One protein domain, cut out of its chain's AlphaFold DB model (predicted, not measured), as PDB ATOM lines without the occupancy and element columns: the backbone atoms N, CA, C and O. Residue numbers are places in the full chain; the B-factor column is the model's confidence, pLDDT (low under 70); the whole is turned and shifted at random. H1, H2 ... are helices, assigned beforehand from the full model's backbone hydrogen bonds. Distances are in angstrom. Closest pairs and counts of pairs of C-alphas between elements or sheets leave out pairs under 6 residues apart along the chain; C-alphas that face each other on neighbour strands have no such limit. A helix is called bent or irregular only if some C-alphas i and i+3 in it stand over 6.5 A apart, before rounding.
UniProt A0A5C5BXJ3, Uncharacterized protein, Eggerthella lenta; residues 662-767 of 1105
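AT A GLANCE: This is residues 662 to 767 of the 1105 residues of an uncharacterized protein of Eggerthella lenta (UniProt A0A5C5BXJ3). A short helix, H5, sits in the middle of a compact helical body, between the long helix H3, which crosses it on one side, and H7, which packs closely on it on another. H1 packs on H3, H4 bridges from H1 and one end of H3 to the beginning of H7, and H6 packs on H7; the tiny H2 lies far from the middle, near H3. The printed part has 106 residues with seven named helices, H1 to H7 in order, and no named strand: the class is all helix. The helix packing is mostly crossed, with 1 of 8 tilted touching pairs at a shallow tilt. The whole is compact, with a radius of gyration of the C-alphas of 13.1 A and spans of 39 by 33 by 25 A.

IN THESE COORDINATES: H1, residues 662 to 671, begins at C-alpha 662 at (131.671, 147.092, 168.743) and is 14.4 A long. H2 has residues 674 to 677. H3, residues 683 to 704, is the longest helix, 31.7 A from C-alpha 683 at (128.238, 173.611, 171.946). H4 has residues 707 to 715, 14.9 A, and H5 residues 720 to 727, 10.7 A. H6, residues 733 to 743, 14.4 A, is irregular: C-alphas 735 and 738 are 7.4 A apart. H7, residues 749 to 767, is 25.9 A long and ends at C-alpha 767 at (127.336, 166.113, 196.067).

HOW THE PARTS SIT: H1 and H3 touch, closest at the C-alphas of Ala 666 and Ala 697, 5.3 A, opposite ways at a shallow tilt of 34.6 degrees, only just short of steep. H2 is close to H3 but not clearly touching: the C-alphas of Leu 677 and Leu 690 are 7.0 A apart. With residues 691 to 698 alone H3 touches H5, closest at the C-alphas of Val 695 and Cys 726, 5.1 A, only just about perpendicular at 72 degrees. With residues 698 to 702 alone H3 touches H4, closest at the C-alphas of Leu 698 and Ile 710, 6.9 A. H4 touches residues 750 to 754 of H7, closest at the C-alphas of Ser 714 and Ser 750, 5.8 A. H5 and H7 touch with 32 pairs of C-alphas within 8 A, closest Gly 724 and Val 754, 4.0 A, the same way at a steep tilt of 44 degrees. H6 touches residues 751 to 758 of H7, closest at the C-alphas of Met 740 and Ala 755, 4.8 A. H3 and H7 are apart. In H1, H3, H5 and H7 every O i to N i+4 pair is within hydrogen-bond range; H6 has 5 of 7, H4 has 2 of 5 beside 4 of 6 O i to N i+3 pairs, and H2 is too short for an i+4 pair.

THE WHOLE: The C-alphas farthest apart, those of Arg 681 and Leu 745, are 39.7 A apart. The printed part has no cut, and no link is long. The mean pLDDT of the printed part is 85.1; residues 662, 679 to 681 and 683 are under 70.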
ATOM      1  N   ILE A 662     132.213 146.066 167.846       66.75
ATOM      2  CA  ILE A 662     131.671 147.092 168.743       66.75
ATOM      3  C   ILE A 662     132.779 147.908 169.440       66.75
ATOM      4  O   ILE A 662     132.574 149.057 169.844       66.75
ATOM      5  N   THR A 663     133.989 147.348 169.495       72.69
ATOM      6  CA  THR A 663     135.213 148.001 169.962       72.69
ATOM      7  C   THR A 663     135.638 149.166 169.061       72.69
ATOM      8  O   THR A 663     136.159 150.152 169.578       72.69
ATOM      9  N   PHE A 664     135.394 149.131 167.743       75.25
ATOM     10  CA  PHE A 664     135.761 150.231 166.830       75.25
ATOM     11  C   PHE A 664     134.924 151.494 167.081       75.25
ATOM     12  O   PHE A 664     135.487 152.587 167.159       75.25
ATOM     13  N   GLU A 665     133.605 151.363 167.271       77.31
ATOM     14  CA  GLU A 665     132.737 152.494 167.645       77.31
ATOM     15  C   GLU A 665     133.125 153.063 169.016       77.31
ATOM     16  O   GLU A 665     133.262 154.278 169.166       77.31
ATOM     17  N   ALA A 666     133.378 152.205 170.008       80.94
ATOM     18  CA  ALA A 666     133.836 152.659 171.317       80.94
ATOM     19  C   ALA A 666     135.185 153.399 171.219       80.94
ATOM     20  O   ALA A 666     135.293 154.537 171.679       80.94
ATOM     21  N   ARG A 667     136.191 152.813 170.552       85.69
ATOM     22  CA  ARG A 667     137.496 153.454 170.314       85.69
ATOM     23  C   ARG A 667     137.347 154.789 169.581       85.69
ATOM     24  O   ARG A 667     137.999 155.748 169.978       85.69
ATOM     25  N   TYR A 668     136.471 154.904 168.579       83.75
ATOM     26  CA  TYR A 668     136.224 156.161 167.854       83.75
ATOM     27  C   TYR A 668     135.852 157.316 168.782       83.75
ATOM     28  O   TYR A 668     136.509 158.361 168.771       83.75
ATOM     29  N   TYR A 669     134.826 157.116 169.616       85.50
ATOM     30  CA  TYR A 669     134.310 158.167 170.488       85.50
ATOM     31  C   TYR A 669     135.318 158.623 171.552       85.50
ATOM     32  O   TYR A 669     135.166 159.728 172.075       85.50
ATOM     33  N   PHE A 670     136.331 157.816 171.880       88.00
ATOM     34  CA  PHE A 670     137.366 158.176 172.855       88.00
ATOM     35  C   PHE A 670     138.724 158.550 172.235       88.00
ATOM     36  O   PHE A 670     139.485 159.251 172.896       88.00
ATOM     37  N   ALA A 671     139.029 158.153 170.995       84.44
ATOM     38  CA  ALA A 671     140.280 158.482 170.297       84.44
ATOM     39  C   ALA A 671     140.207 159.779 169.465       84.44
ATOM     40  O   ALA A 671     141.222 160.455 169.277       84.44
ATOM     41  N   ALA A 672     139.028 160.141 168.947       79.00
ATOM     42  CA  ALA A 672     138.813 161.425 168.278       79.00
ATOM     43  C   ALA A 672     138.646 162.568 169.292       79.00
ATOM     44  O   ALA A 672     138.088 162.383 170.376       79.00
ATOM     45  N   LYS A 673     139.093 163.776 168.929       80.50
ATOM     46  CA  LYS A 673     138.986 164.957 169.798       80.50
ATOM     47  C   LYS A 673     137.564 165.519 169.772       80.50
ATOM     48  O   LYS A 673     136.903 165.507 168.738       80.50
ATOM     49  N   ASP A 674     137.114 166.110 170.876       80.50
ATOM     50  CA  ASP A 674     135.717 166.552 171.040       80.50
ATOM     51  C   ASP A 674     135.211 167.484 169.922       80.50
ATOM     52  O   ASP A 674     134.096 167.311 169.432       80.50
ATOM     53  N   TYR A 675     136.037 168.420 169.436       72.50
ATOM     54  CA  TYR A 675     135.653 169.334 168.346       72.50
ATOM     55  C   TYR A 675     135.437 168.636 166.984       72.50
ATOM     56  O   TYR A 675     134.786 169.205 166.097       72.50
ATOM     57  N   GLU A 676     135.989 167.430 166.809       71.88
ATOM     58  CA  GLU A 676     135.863 166.572 165.619       71.88
ATOM     59  C   GLU A 676     134.534 165.805 165.647       71.88
ATOM     60  O   GLU A 676     133.946 165.556 164.598       71.88
ATOM     61  N   LEU A 677     134.034 165.507 166.853       75.62
ATOM     62  CA  LEU A 677     132.799 164.763 167.117       75.62
ATOM     63  C   LEU A 677     131.564 165.661 167.335       75.62
ATOM     64  O   LEU A 677     130.435 165.175 167.356       75.62
ATOM     65  N   ILE A 678     131.756 166.970 167.526       76.19
ATOM     66  CA  ILE A 678     130.676 167.940 167.761       76.19
ATOM     67  C   ILE A 678     130.116 168.471 166.431       76.19
ATOM     68  O   ILE A 678     130.770 169.223 165.706       76.19
ATOM     69  N   GLU A 679     128.872 168.092 166.131       61.78
ATOM     70  CA  GLU A 679     128.174 168.385 164.866       61.78
ATOM     71  C   GLU A 679     127.419 169.734 164.860       61.78
ATOM     72  O   GLU A 679     127.155 170.296 163.796       61.78
ATOM     73  N   GLY A 680     127.054 170.278 166.028       61.69
ATOM     74  CA  GLY A 680     126.205 171.469 166.148       61.69
ATOM     75  C   GLY A 680     126.946 172.780 166.441       61.69
ATOM     76  O   GLY A 680     128.043 172.791 166.992       61.69
ATOM     77  N   ARG A 681     126.298 173.917 166.130       59.50
ATOM     78  CA  ARG A 681     126.742 175.264 166.568       59.50
ATOM     79  C   ARG A 681     126.443 175.545 168.046       59.50
ATOM     80  O   ARG A 681     127.049 176.425 168.641       59.50
ATOM     81  N   ASP A 682     125.477 174.825 168.606       73.62
ATOM     82  CA  ASP A 682     125.150 174.830 170.030       73.62
ATOM     83  C   ASP A 682     126.098 173.843 170.728       73.62
ATOM     84  O   ASP A 682     125.901 172.622 170.657       73.62
ATOM     85  N   TRP A 683     127.176 174.387 171.305       68.12
ATOM     86  CA  TRP A 683     128.238 173.611 171.946       68.12
ATOM     87  C   TRP A 683     127.693 172.781 173.108       68.12
ATOM     88  O   TRP A 683     127.858 171.565 173.113       68.12
ATOM     89  N   GLU A 684     126.965 173.408 174.036       72.81
ATOM     90  CA  GLU A 684     126.461 172.760 175.253       72.81
ATOM     91  C   GLU A 684     125.502 171.599 174.930       72.81
ATOM     92  O   GLU A 684     125.545 170.533 175.553       72.81
ATOM     93  N   LYS A 685     124.640 171.765 173.920       77.75
ATOM     94  CA  LYS A 685     123.745 170.694 173.468       77.75
ATOM     95  C   LYS A 685     124.495 169.564 172.761       77.75
ATOM     96  O   LYS A 685     124.133 168.398 172.940       77.75
ATOM     97  N   SER A 686     125.509 169.892 171.961       76.31
ATOM     98  CA  SER A 686     126.290 168.902 171.208       76.31
ATOM     99  C   SER A 686     127.237 168.111 172.109       76.31
ATOM    100  O   SER A 686     127.325 166.896 171.966       76.31
ATOM    101  N   GLU A 687     127.860 168.759 173.093       80.12
ATOM    102  CA  GLU A 687     128.684 168.133 174.134       80.12
ATOM    103  C   GLU A 687     127.867 167.121 174.954       80.12
ATOM    104  O   GLU A 687     128.268 165.966 175.099       80.12
ATOM    105  N   LYS A 688     126.653 167.492 175.394       82.81
ATOM    106  CA  LYS A 688     125.719 166.559 176.057       82.81
ATOM    107  C   LYS A 688     125.292 165.399 175.150       82.81
ATOM    108  O   LYS A 688     125.087 164.286 175.637       82.81
ATOM    109  N   GLY A 689     125.153 165.640 173.844       84.56
ATOM    110  CA  GLY A 689     124.882 164.603 172.844       84.56
ATOM    111  C   GLY A 689     126.037 163.609 172.708       84.56
ATOM    112  O   GLY A 689     125.832 162.404 172.834       84.56
ATOM    113  N   LEU A 690     127.258 164.119 172.542       87.25
ATOM    114  CA  LEU A 690     128.489 163.334 172.463       87.25
ATOM    115  C   LEU A 690     128.717 162.499 173.730       87.25
ATOM    116  O   LEU A 690     128.996 161.304 173.643       87.25
ATOM    117  N   LEU A 691     128.531 163.095 174.910       88.06
ATOM    118  CA  LEU A 691     128.660 162.393 176.186       88.06
ATOM    119  C   LEU A 691     127.671 161.223 176.292       88.06
ATOM    120  O   LEU A 691     128.040 160.136 176.729       88.06
ATOM    121  N   LYS A 692     126.432 161.410 175.820       89.81
ATOM    122  CA  LYS A 692     125.429 160.340 175.760       89.81
ATOM    123  C   LYS A 692     125.817 159.230 174.776       89.81
ATOM    124  O   LYS A 692     125.630 158.060 175.100       89.81
ATOM    125  N   ASN A 693     126.365 159.570 173.608       88.44
ATOM    126  CA  ASN A 693     126.827 158.578 172.632       88.44
ATOM    127  C   ASN A 693     127.989 157.745 173.195       88.44
ATOM    128  O   ASN A 693     127.937 156.519 173.137       88.44
ATOM    129  N   ARG A 694     128.963 158.392 173.852       91.62
ATOM    130  CA  ARG A 694     130.045 157.729 174.601       91.62
ATOM    131  C   ARG A 694     129.512 156.754 175.655       91.62
ATOM    132  O   ARG A 694     129.930 155.602 175.691       91.62
ATOM    133  N   VAL A 695     128.554 157.183 176.482       92.69
ATOM    134  CA  VAL A 695     127.918 156.329 177.506       92.69
ATOM    135  C   VAL A 695     127.203 155.126 176.878       92.69
ATOM    136  O   VAL A 695     127.356 154.010 177.371       92.69
ATOM    137  N   ASN A 696     126.476 155.319 175.773       91.12
ATOM    138  CA  ASN A 696     125.826 154.221 175.051       91.12
ATOM    139  C   ASN A 696     126.847 153.217 174.484       91.12
ATOM    140  O   ASN A 696     126.662 152.016 174.656       91.12
ATOM    141  N   ALA A 697     127.937 153.690 173.872       89.44
ATOM    142  CA  ALA A 697     128.986 152.822 173.332       89.44
ATOM    143  C   ALA A 697     129.629 151.950 174.429       89.44
ATOM    144  O   ALA A 697     129.839 150.756 174.230       89.44
ATOM    145  N   LEU A 698     129.854 152.507 175.627       92.50
ATOM    146  CA  LEU A 698     130.333 151.737 176.782       92.50
ATOM    147  C   LEU A 698     129.308 150.715 177.300       92.50
ATOM    148  O   LEU A 698     129.681 149.611 177.690       92.50
ATOM    149  N   GLU A 699     128.018 151.061 177.318       92.12
ATOM    150  CA  GLU A 699     126.933 150.133 177.679       92.12
ATOM    151  C   GLU A 699     126.830 148.954 176.712       92.12
ATOM    152  O   GLU A 699     126.440 147.861 177.117       92.12
ATOM    153  N   GLU A 700     127.113 149.168 175.431       89.06
ATOM    154  CA  GLU A 700     127.068 148.126 174.409       89.06
ATOM    155  C   GLU A 700     128.336 147.261 174.429       89.06
ATOM    156  O   GLU A 700     128.216 146.042 174.558       89.06
ATOM    157  N   LEU A 701     129.529 147.869 174.489       88.12
ATOM    158  CA  LEU A 701     130.801 147.160 174.687       88.12
ATOM    159  C   LEU A 701     130.778 146.270 175.947       88.12
ATOM    160  O   LEU A 701     131.156 145.100 175.900       88.12
ATOM    161  N   CYS A 702     130.244 146.781 177.064       88.75
ATOM    162  CA  CYS A 702     130.108 146.017 178.307       88.75
ATOM    163  C   CYS A 702     129.180 144.794 178.178       88.75
ATOM    164  O   CYS A 702     129.361 143.815 178.911       88.75
ATOM    165  N   LYS A 703     128.148 144.851 177.325       86.69
ATOM    166  CA  LYS A 703     127.199 143.738 177.133       86.69
ATOM    167  C   LYS A 703     127.797 142.623 176.287       86.69
ATOM    168  O   LYS A 703     127.474 141.466 176.541       86.69
ATOM    169  N   ASP A 704     128.619 142.984 175.307       82.88
ATOM    170  CA  ASP A 704     129.202 142.051 174.345       82.88
ATOM    171  C   ASP A 704     130.510 141.429 174.867       82.88
ATOM    172  O   ASP A 704     130.619 140.207 174.969       82.88
ATOM    173  N   GLN A 705     131.466 142.263 175.297       82.19
ATOM    174  CA  GLN A 705     132.836 141.835 175.634       82.19
ATOM    175  C   GLN A 705     133.169 141.915 177.135       82.19
ATOM    176  O   GLN A 705     134.136 141.315 177.606       82.19
ATOM    177  N   GLY A 706     132.322 142.573 177.933       84.88
ATOM    178  CA  GLY A 706     132.448 142.627 179.392       84.88
ATOM    179  C   GLY A 706     133.242 143.827 179.916       84.88
ATOM    180  O   GLY A 706     133.450 144.819 179.227       84.88
ATOM    181  N   LEU A 707     133.629 143.770 181.197       85.31
ATOM    182  CA  LEU A 707     134.213 144.921 181.906       85.31
ATOM    183  C   LEU A 707     135.704 145.160 181.619       85.31
ATOM    184  O   LEU A 707     136.167 146.271 181.845       85.31
ATOM    185  N   SER A 708     136.455 144.154 181.161       83.62
ATOM    186  CA  SER A 708     137.894 144.298 180.885       83.62
ATOM    187  C   SER A 708     138.164 145.234 179.708       83.62
ATOM    188  O   SER A 708     138.977 146.144 179.837       83.62
ATOM    189  N   GLU A 709     137.409 145.080 178.617       83.81
ATOM    190  CA  GLU A 709     137.627 145.828 177.372       83.81
ATOM    191  C   GLU A 709     137.426 147.345 177.552       83.81
ATOM    192  O   GLU A 709     138.064 148.166 176.899       83.81
ATOM    193  N   ILE A 710     136.590 147.735 178.521       86.00
ATOM    194  CA  ILE A 710     136.365 149.136 178.908       86.00
ATOM    195  C   ILE A 710     137.652 149.779 179.433       86.00
ATOM    196  O   ILE A 710     137.901 150.952 179.173       86.00
ATOM    197  N   PHE A 711     138.469 149.030 180.176       84.75
ATOM    198  CA  PHE A 711     139.746 149.524 180.685       84.75
ATOM    199  C   PHE A 711     140.824 149.494 179.598       84.75
ATOM    200  O   PHE A 711     141.661 150.393 179.552       84.75
ATOM    201  N   ASP A 712     140.757 148.547 178.660       84.56
ATOM    202  CA  ASP A 712     141.647 148.515 177.496       84.56
ATOM    203  C   ASP A 712     141.442 149.714 176.543       84.56
ATOM    204  O   ASP A 712     142.411 150.151 175.916       84.56
ATOM    205  N   LEU A 713     140.255 150.346 176.518       86.62
ATOM    206  CA  LEU A 713     140.031 151.628 175.823       86.62
ATOM    207  C   LEU A 713     140.962 152.758 176.295       86.62
ATOM    208  O   LEU A 713     141.278 153.644 175.499       86.62
ATOM    209  N   SER A 714     141.427 152.741 177.551       86.56
ATOM    210  CA  SER A 714     142.316 153.782 178.102       86.56
ATOM    211  C   SER A 714     143.636 153.925 177.325       86.56
ATOM    212  O   SER A 714     144.216 155.006 177.282       86.56
ATOM    213  N   LYS A 715     144.069 152.869 176.623       83.12
ATOM    214  CA  LYS A 715     145.260 152.862 175.755       83.12
ATOM    215  C   LYS A 715     145.091 153.692 174.477       83.12
ATOM    216  O   LYS A 715     146.085 154.068 173.864       83.12
ATOM    217  N   TYR A 716     143.848 153.956 174.074       79.38
ATOM    218  CA  TYR A 716     143.487 154.628 172.819       79.38
ATOM    219  C   TYR A 716     142.795 155.981 173.040       79.38
ATOM    220  O   TYR A 716     142.496 156.686 172.076       79.38
ATOM    221  N   CYS A 717     142.510 156.352 174.291       83.88
ATOM    222  CA  CYS A 717     141.818 157.593 174.622       83.88
ATOM    223  C   CYS A 717     142.688 158.825 174.329       83.88
ATOM    224  O   CYS A 717     143.816 158.924 174.805       83.88
ATOM    225  N   CYS A 718     142.127 159.835 173.661       81.06
ATOM    226  CA  CYS A 718     142.739 161.164 173.590       81.06
ATOM    227  C   CYS A 718     142.636 161.928 174.924       81.06
ATOM    228  O   CYS A 718     143.343 162.913 175.128       81.06
ATOM    229  N   ASN A 719     141.715 161.513 175.801       84.19
ATOM    230  CA  ASN A 719     141.492 162.048 177.141       84.19
ATOM    231  C   ASN A 719     140.847 160.957 178.019       84.19
ATOM    232  O   ASN A 719     139.649 160.686 177.901       84.19
ATOM    233  N   CYS A 720     141.630 160.316 178.891       89.81
ATOM    234  CA  CYS A 720     141.158 159.192 179.707       89.81
ATOM    235  C   CYS A 720     140.144 159.624 180.782       89.81
ATOM    236  O   CYS A 720     139.260 158.849 181.151       89.81
ATOM    237  N   SER A 721     140.186 160.884 181.227       88.75
ATOM    238  CA  SER A 721     139.189 161.430 182.159       88.75
ATOM    239  C   SER A 721     137.768 161.392 181.581       88.75
ATOM    240  O   SER A 721     136.809 161.114 182.298       88.75
ATOM    241  N   VAL A 722     137.605 161.559 180.264       90.31
ATOM    242  CA  VAL A 722     136.283 161.464 179.618       90.31
ATOM    243  C   VAL A 722     135.732 160.034 179.657       90.31
ATOM    244  O   VAL A 722     134.545 159.851 179.929       90.31
ATOM    245  N   LEU A 723     136.578 159.016 179.464       92.69
ATOM    246  CA  LEU A 723     136.200 157.607 179.649       92.69
ATOM    247  C   LEU A 723     135.712 157.359 181.084       92.69
ATOM    248  O   LEU A 723     134.650 156.768 181.279       92.69
ATOM    249  N   GLY A 724     136.415 157.907 182.079       93.12
ATOM    250  CA  GLY A 724     135.996 157.900 183.482       93.12
ATOM    251  C   GLY A 724     134.615 158.514 183.719       93.12
ATOM    252  O   GLY A 724     133.734 157.879 184.303       93.12
ATOM    253  N   ILE A 725     134.412 159.738 183.224       92.69
ATOM    254  CA  ILE A 725     133.139 160.471 183.308       92.69
ATOM    255  C   ILE A 725     131.998 159.628 182.723       92.69
ATOM    256  O   ILE A 725     130.955 159.474 183.358       92.69
ATOM    257  N   CYS A 726     132.193 159.023 181.548       93.94
ATOM    258  CA  CYS A 726     131.183 158.166 180.930       93.94
ATOM    259  C   CYS A 726     130.930 156.885 181.743       93.94
ATOM    260  O   CYS A 726     129.772 156.547 181.987       93.94
ATOM    261  N   CYS A 727     131.975 156.220 182.245       94.50
ATOM    262  CA  CYS A 727     131.879 155.049 183.127       94.50
ATOM    263  C   CYS A 727     131.065 155.303 184.411       94.50
ATOM    264  O   CYS A 727     130.414 154.393 184.917       94.50
ATOM    265  N   ALA A 728     131.057 156.529 184.937       94.12
ATOM    266  CA  ALA A 728     130.240 156.912 186.092       94.12
ATOM    267  C   ALA A 728     128.762 157.210 185.749       94.12
ATOM    268  O   ALA A 728     127.946 157.429 186.652       94.12
ATOM    269  N   GLN A 729     128.395 157.212 184.462       94.12
ATOM    270  CA  GLN A 729     127.018 157.396 183.997       94.12
ATOM    271  C   GLN A 729     126.323 156.101 183.540       94.12
ATOM    272  O   GLN A 729     125.102 156.125 183.374       94.12
ATOM    273  N   THR A 730     127.047 154.987 183.389       94.19
ATOM    274  CA  THR A 730     126.496 153.696 182.938       94.19
ATOM    275  C   THR A 730     125.806 152.893 184.051       94.19
ATOM    276  O   THR A 730     126.009 153.092 185.250       94.19
ATOM    277  N   SER A 731     125.011 151.907 183.639       92.56
ATOM    278  CA  SER A 731     124.319 150.918 184.468       92.56
ATOM    279  C   SER A 731     125.260 150.006 185.261       92.56
ATOM    280  O   SER A 731     124.871 149.450 186.289       92.56
ATOM    281  N   PHE A 732     126.509 149.858 184.808       92.88
ATOM    282  CA  PHE A 732     127.537 149.063 185.474       92.88
ATOM    283  C   PHE A 732     128.449 149.884 186.393       92.88
ATOM    284  O   PHE A 732     129.340 149.292 186.999       92.88
ATOM    285  N   ALA A 733     128.233 151.196 186.550       93.06
ATOM    286  CA  ALA A 733     129.105 152.070 187.336       93.06
ATOM    287  C   ALA A 733     129.390 151.524 188.752       93.06
ATOM    288  O   ALA A 733     130.534 151.505 189.192       93.06
ATOM    289  N   ASP A 734     128.381 151.007 189.467       90.38
ATOM    290  CA  ASP A 734     128.572 150.444 190.819       90.38
ATOM    291  C   ASP A 734     129.390 149.133 190.824       90.38
ATOM    292  O   ASP A 734     129.965 148.767 191.848       90.38
ATOM    293  N   ARG A 735     129.470 148.418 189.690       91.50
ATOM    294  CA  ARG A 735     130.234 147.161 189.552       91.50
ATOM    295  C   ARG A 735     131.734 147.389 189.383       91.50
ATOM    296  O   ARG A 735     132.486 146.494 189.741       91.50
ATOM    297  N   ILE A 736     132.139 148.535 188.830       91.69
ATOM    298  CA  ILE A 736     133.547 148.908 188.584       91.69
ATOM    299  C   ILE A 736     134.128 149.817 189.669       91.69
ATOM    300  O   ILE A 736     135.294 150.189 189.610       91.69
ATOM    301  N   ASP A 737     133.333 150.214 190.659       90.19
ATOM    302  CA  ASP A 737     133.745 151.209 191.646       90.19
ATOM    303  C   ASP A 737     134.956 150.758 192.491       90.19
ATOM    304  O   ASP A 737     135.834 151.560 192.809       90.19
ATOM    305  N   ASN A 738     135.057 149.456 192.788       88.75
ATOM    306  CA  ASN A 738     136.224 148.882 193.465       88.75
ATOM    307  C   ASN A 738     137.474 148.870 192.575       88.75
ATOM    308  O   ASN A 738     138.584 148.962 193.094       88.75
ATOM    309  N   GLU A 739     137.312 148.741 191.262       89.56
ATOM    310  CA  GLU A 739     138.384 148.813 190.271       89.56
ATOM    311  C   GLU A 739     138.871 150.262 190.141       89.56
ATOM    312  O   GLU A 739     140.057 150.506 190.321       89.56
ATOM    313  N   MET A 740     137.967 151.241 190.015       91.50
ATOM    314  CA  MET A 740     138.320 152.673 190.034       91.50
ATOM    315  C   MET A 740     139.058 153.075 191.320       91.50
ATOM    316  O   MET A 740     140.037 153.818 191.275       91.50
ATOM    317  N   LYS A 741     138.658 152.523 192.473       89.25
ATOM    318  CA  LYS A 741     139.360 152.709 193.753       89.25
ATOM    319  C   LYS A 741     140.781 152.133 193.758       89.25
ATOM    320  O   LYS A 741     141.637 152.680 194.455       89.25
ATOM    321  N   LYS A 742     141.038 151.036 193.034       87.88
ATOM    322  CA  LYS A 742     142.395 150.484 192.857       87.88
ATOM    323  C   LYS A 742     143.207 151.376 191.922       87.88
ATOM    324  O   LYS A 742     144.318 151.732 192.291       87.88
ATOM    325  N   SER A 743     142.629 151.820 190.806       88.81
ATOM    326  CA  SER A 743     143.314 152.665 189.820       88.81
ATOM    327  C   SER A 743     143.690 154.061 190.324       88.81
ATOM    328  O   SER A 743     144.667 154.630 189.854       88.81
ATOM    329  N   LEU A 744     143.042 154.573 191.378       85.44
ATOM    330  CA  LEU A 744     143.544 155.731 192.142       85.44
ATOM    331  C   LEU A 744     144.933 155.519 192.791       85.44
ATOM    332  O   LEU A 744     145.559 156.485 193.230       85.44
ATOM    333  N   LEU A 745     145.393 154.272 192.926       83.06
ATOM    334  CA  LEU A 745     146.689 153.889 193.497       83.06
ATOM    335  C   LEU A 745     147.657 153.284 192.468       83.06
ATOM    336  O   LEU A 745     148.763 152.904 192.852       83.06
ATOM    337  N   GLU A 746     147.245 153.130 191.212       76.56
ATOM    338  CA  GLU A 746     148.073 152.529 190.166       76.56
ATOM    339  C   GLU A 746     149.048 153.572 189.595       76.56
ATOM    340  O   GLU A 746     148.705 154.742 189.441       76.56
ATOM    341  N   ASP A 747     150.271 153.143 189.266       70.12
ATOM    342  CA  ASP A 747     151.275 153.993 188.599       70.12
ATOM    343  C   ASP A 747     150.962 154.209 187.096       70.12
ATOM    344  O   ASP A 747     151.685 154.922 186.399       70.12
ATOM    345  N   ASP A 748     149.893 153.589 186.580       76.12
ATOM    346  CA  ASP A 748     149.387 153.777 185.219       76.12
ATOM    347  C   ASP A 748     148.640 155.118 185.115       76.12
ATOM    348  O   ASP A 748     147.550 155.300 185.669       76.12
ATOM    349  N   SER A 749     149.230 156.070 184.387       79.50
ATOM    350  CA  SER A 749     148.679 157.417 184.220       79.50
ATOM    351  C   SER A 749     147.312 157.432 183.531       79.50
ATOM    352  O   SER A 749     146.479 158.273 183.865       79.50
ATOM    353  N   SER A 750     147.060 156.510 182.598       86.75
ATOM    354  CA  SER A 750     145.798 156.454 181.860       86.75
ATOM    355  C   SER A 750     144.678 155.941 182.759       86.75
ATOM    356  O   SER A 750     143.616 156.559 182.838       86.75
ATOM    357  N   MET A 751     144.912 154.856 183.502       88.69
ATOM    358  CA  MET A 751     143.922 154.317 184.441       88.69
ATOM    359  C   MET A 751     143.668 155.239 185.641       88.69
ATOM    360  O   MET A 751     142.523 155.346 186.097       88.69
ATOM    361  N   LEU A 752     144.685 155.979 186.096       86.69
ATOM    362  CA  LEU A 752     144.514 157.055 187.073       86.69
ATOM    363  C   LEU A 752     143.585 158.158 186.537       86.69
ATOM    364  O   LEU A 752     142.662 158.568 187.239       86.69
ATOM    365  N   GLU A 753     143.766 158.614 185.293       88.06
ATOM    366  CA  GLU A 753     142.866 159.592 184.668       88.06
ATOM    367  C   GLU A 753     141.420 159.076 184.541       88.06
ATOM    368  O   GLU A 753     140.488 159.827 184.845       88.06
ATOM    369  N   VAL A 754     141.211 157.803 184.165       91.75
ATOM    370  CA  VAL A 754     139.871 157.177 184.150       91.75
ATOM    371  C   VAL A 754     139.243 157.210 185.547       91.75
ATOM    372  O   VAL A 754     138.099 157.644 185.703       91.75
ATOM    373  N   ALA A 755     139.982 156.816 186.587       91.25
ATOM    374  CA  ALA A 755     139.490 156.878 187.963       91.25
ATOM    375  C   ALA A 755     139.164 158.320 188.395       91.25
ATOM    376  O   ALA A 755     138.142 158.556 189.047       91.25
ATOM    377  N   CYS A 756     139.981 159.295 187.981       88.62
ATOM    378  CA  CYS A 756     139.755 160.705 188.272       88.62
ATOM    379  C   CYS A 756     138.442 161.223 187.668       88.62
ATOM    380  O   CYS A 756     137.592 161.763 188.382       88.62
ATOM    381  N   GLY A 757     138.234 161.001 186.368       91.25
ATOM    382  CA  GLY A 757     137.003 161.394 185.681       91.25
ATOM    383  C   GLY A 757     135.754 160.721 186.259       91.25
ATOM    384  O   GLY A 757     134.721 161.369 186.449       91.25
ATOM    385  N   TYR A 758     135.870 159.440 186.620       94.62
ATOM    386  CA  TYR A 758     134.795 158.668 187.240       94.62
ATOM    387  C   TYR A 758     134.361 159.259 188.591       94.62
ATOM    388  O   TYR A 758     133.170 159.511 188.804       94.62
ATOM    389  N   TYR A 759     135.302 159.539 189.503       93.50
ATOM    390  CA  TYR A 759     134.949 160.105 190.809       93.50
ATOM    391  C   TYR A 759     134.478 161.563 190.715       93.50
ATOM    392  O   TYR A 759     133.547 161.931 191.432       93.50
ATOM    393  N   SER A 760     135.016 162.353 189.778       90.94
ATOM    394  CA  SER A 760     134.542 163.714 189.482       90.94
ATOM    395  C   SER A 760     133.066 163.736 189.046       90.94
ATOM    396  O   SER A 760     132.262 164.507 189.576       90.94
ATOM    397  N   GLU A 761     132.659 162.830 188.149       92.81
ATOM    398  CA  GLU A 761     131.251 162.651 187.763       92.81
ATOM    399  C   GLU A 761     130.382 162.154 188.927       92.81
ATOM    400  O   GLU A 761     129.302 162.702 189.167       92.81
ATOM    401  N   ARG A 762     130.842 161.150 189.690       93.00
ATOM    402  CA  ARG A 762     130.111 160.659 190.873       93.00
ATOM    403  C   ARG A 762     129.856 161.786 191.873       93.00
ATOM    404  O   ARG A 762     128.725 161.915 192.341       93.00
ATOM    405  N   TYR A 763     130.853 162.625 192.153       93.31
ATOM    406  CA  TYR A 763     130.711 163.790 193.029       93.31
ATOM    407  C   TYR A 763     129.695 164.790 192.475       93.31
ATOM    408  O   TYR A 763     128.758 165.158 193.176       93.31
ATOM    409  N   ARG A 764     129.780 165.145 191.188       88.56
ATOM    410  CA  ARG A 764     128.821 166.055 190.539       88.56
ATOM    411  C   ARG A 764     127.371 165.544 190.554       88.56
ATOM    412  O   ARG A 764     126.449 166.352 190.479       88.56
ATOM    413  N   ARG A 765     127.143 164.230 190.689       86.62
ATOM    414  CA  ARG A 765     125.800 163.622 190.821       86.62
ATOM    415  C   ARG A 765     125.335 163.383 192.263       86.62
ATOM    416  O   ARG A 765     124.128 163.319 192.484       86.62
ATOM    417  N   GLN A 766     126.249 163.199 193.217       89.00
ATOM    418  CA  GLN A 766     125.943 162.817 194.611       89.00
ATOM    419  C   GLN A 766     126.222 163.932 195.638       89.00
ATOM    420  O   GLN A 766     125.798 163.830 196.794       89.00
ATOM    421  N   GLY A 767     126.918 164.993 195.229       87.94
ATOM    422  CA  GLY A 767     127.336 166.113 196.067       87.94
ATOM    423  C   GLY A 767     128.232 165.699 197.237       87.94
ATOM    424  O   GLY A 767     128.904 164.664 197.215       87.94
TER     425      GLY A 767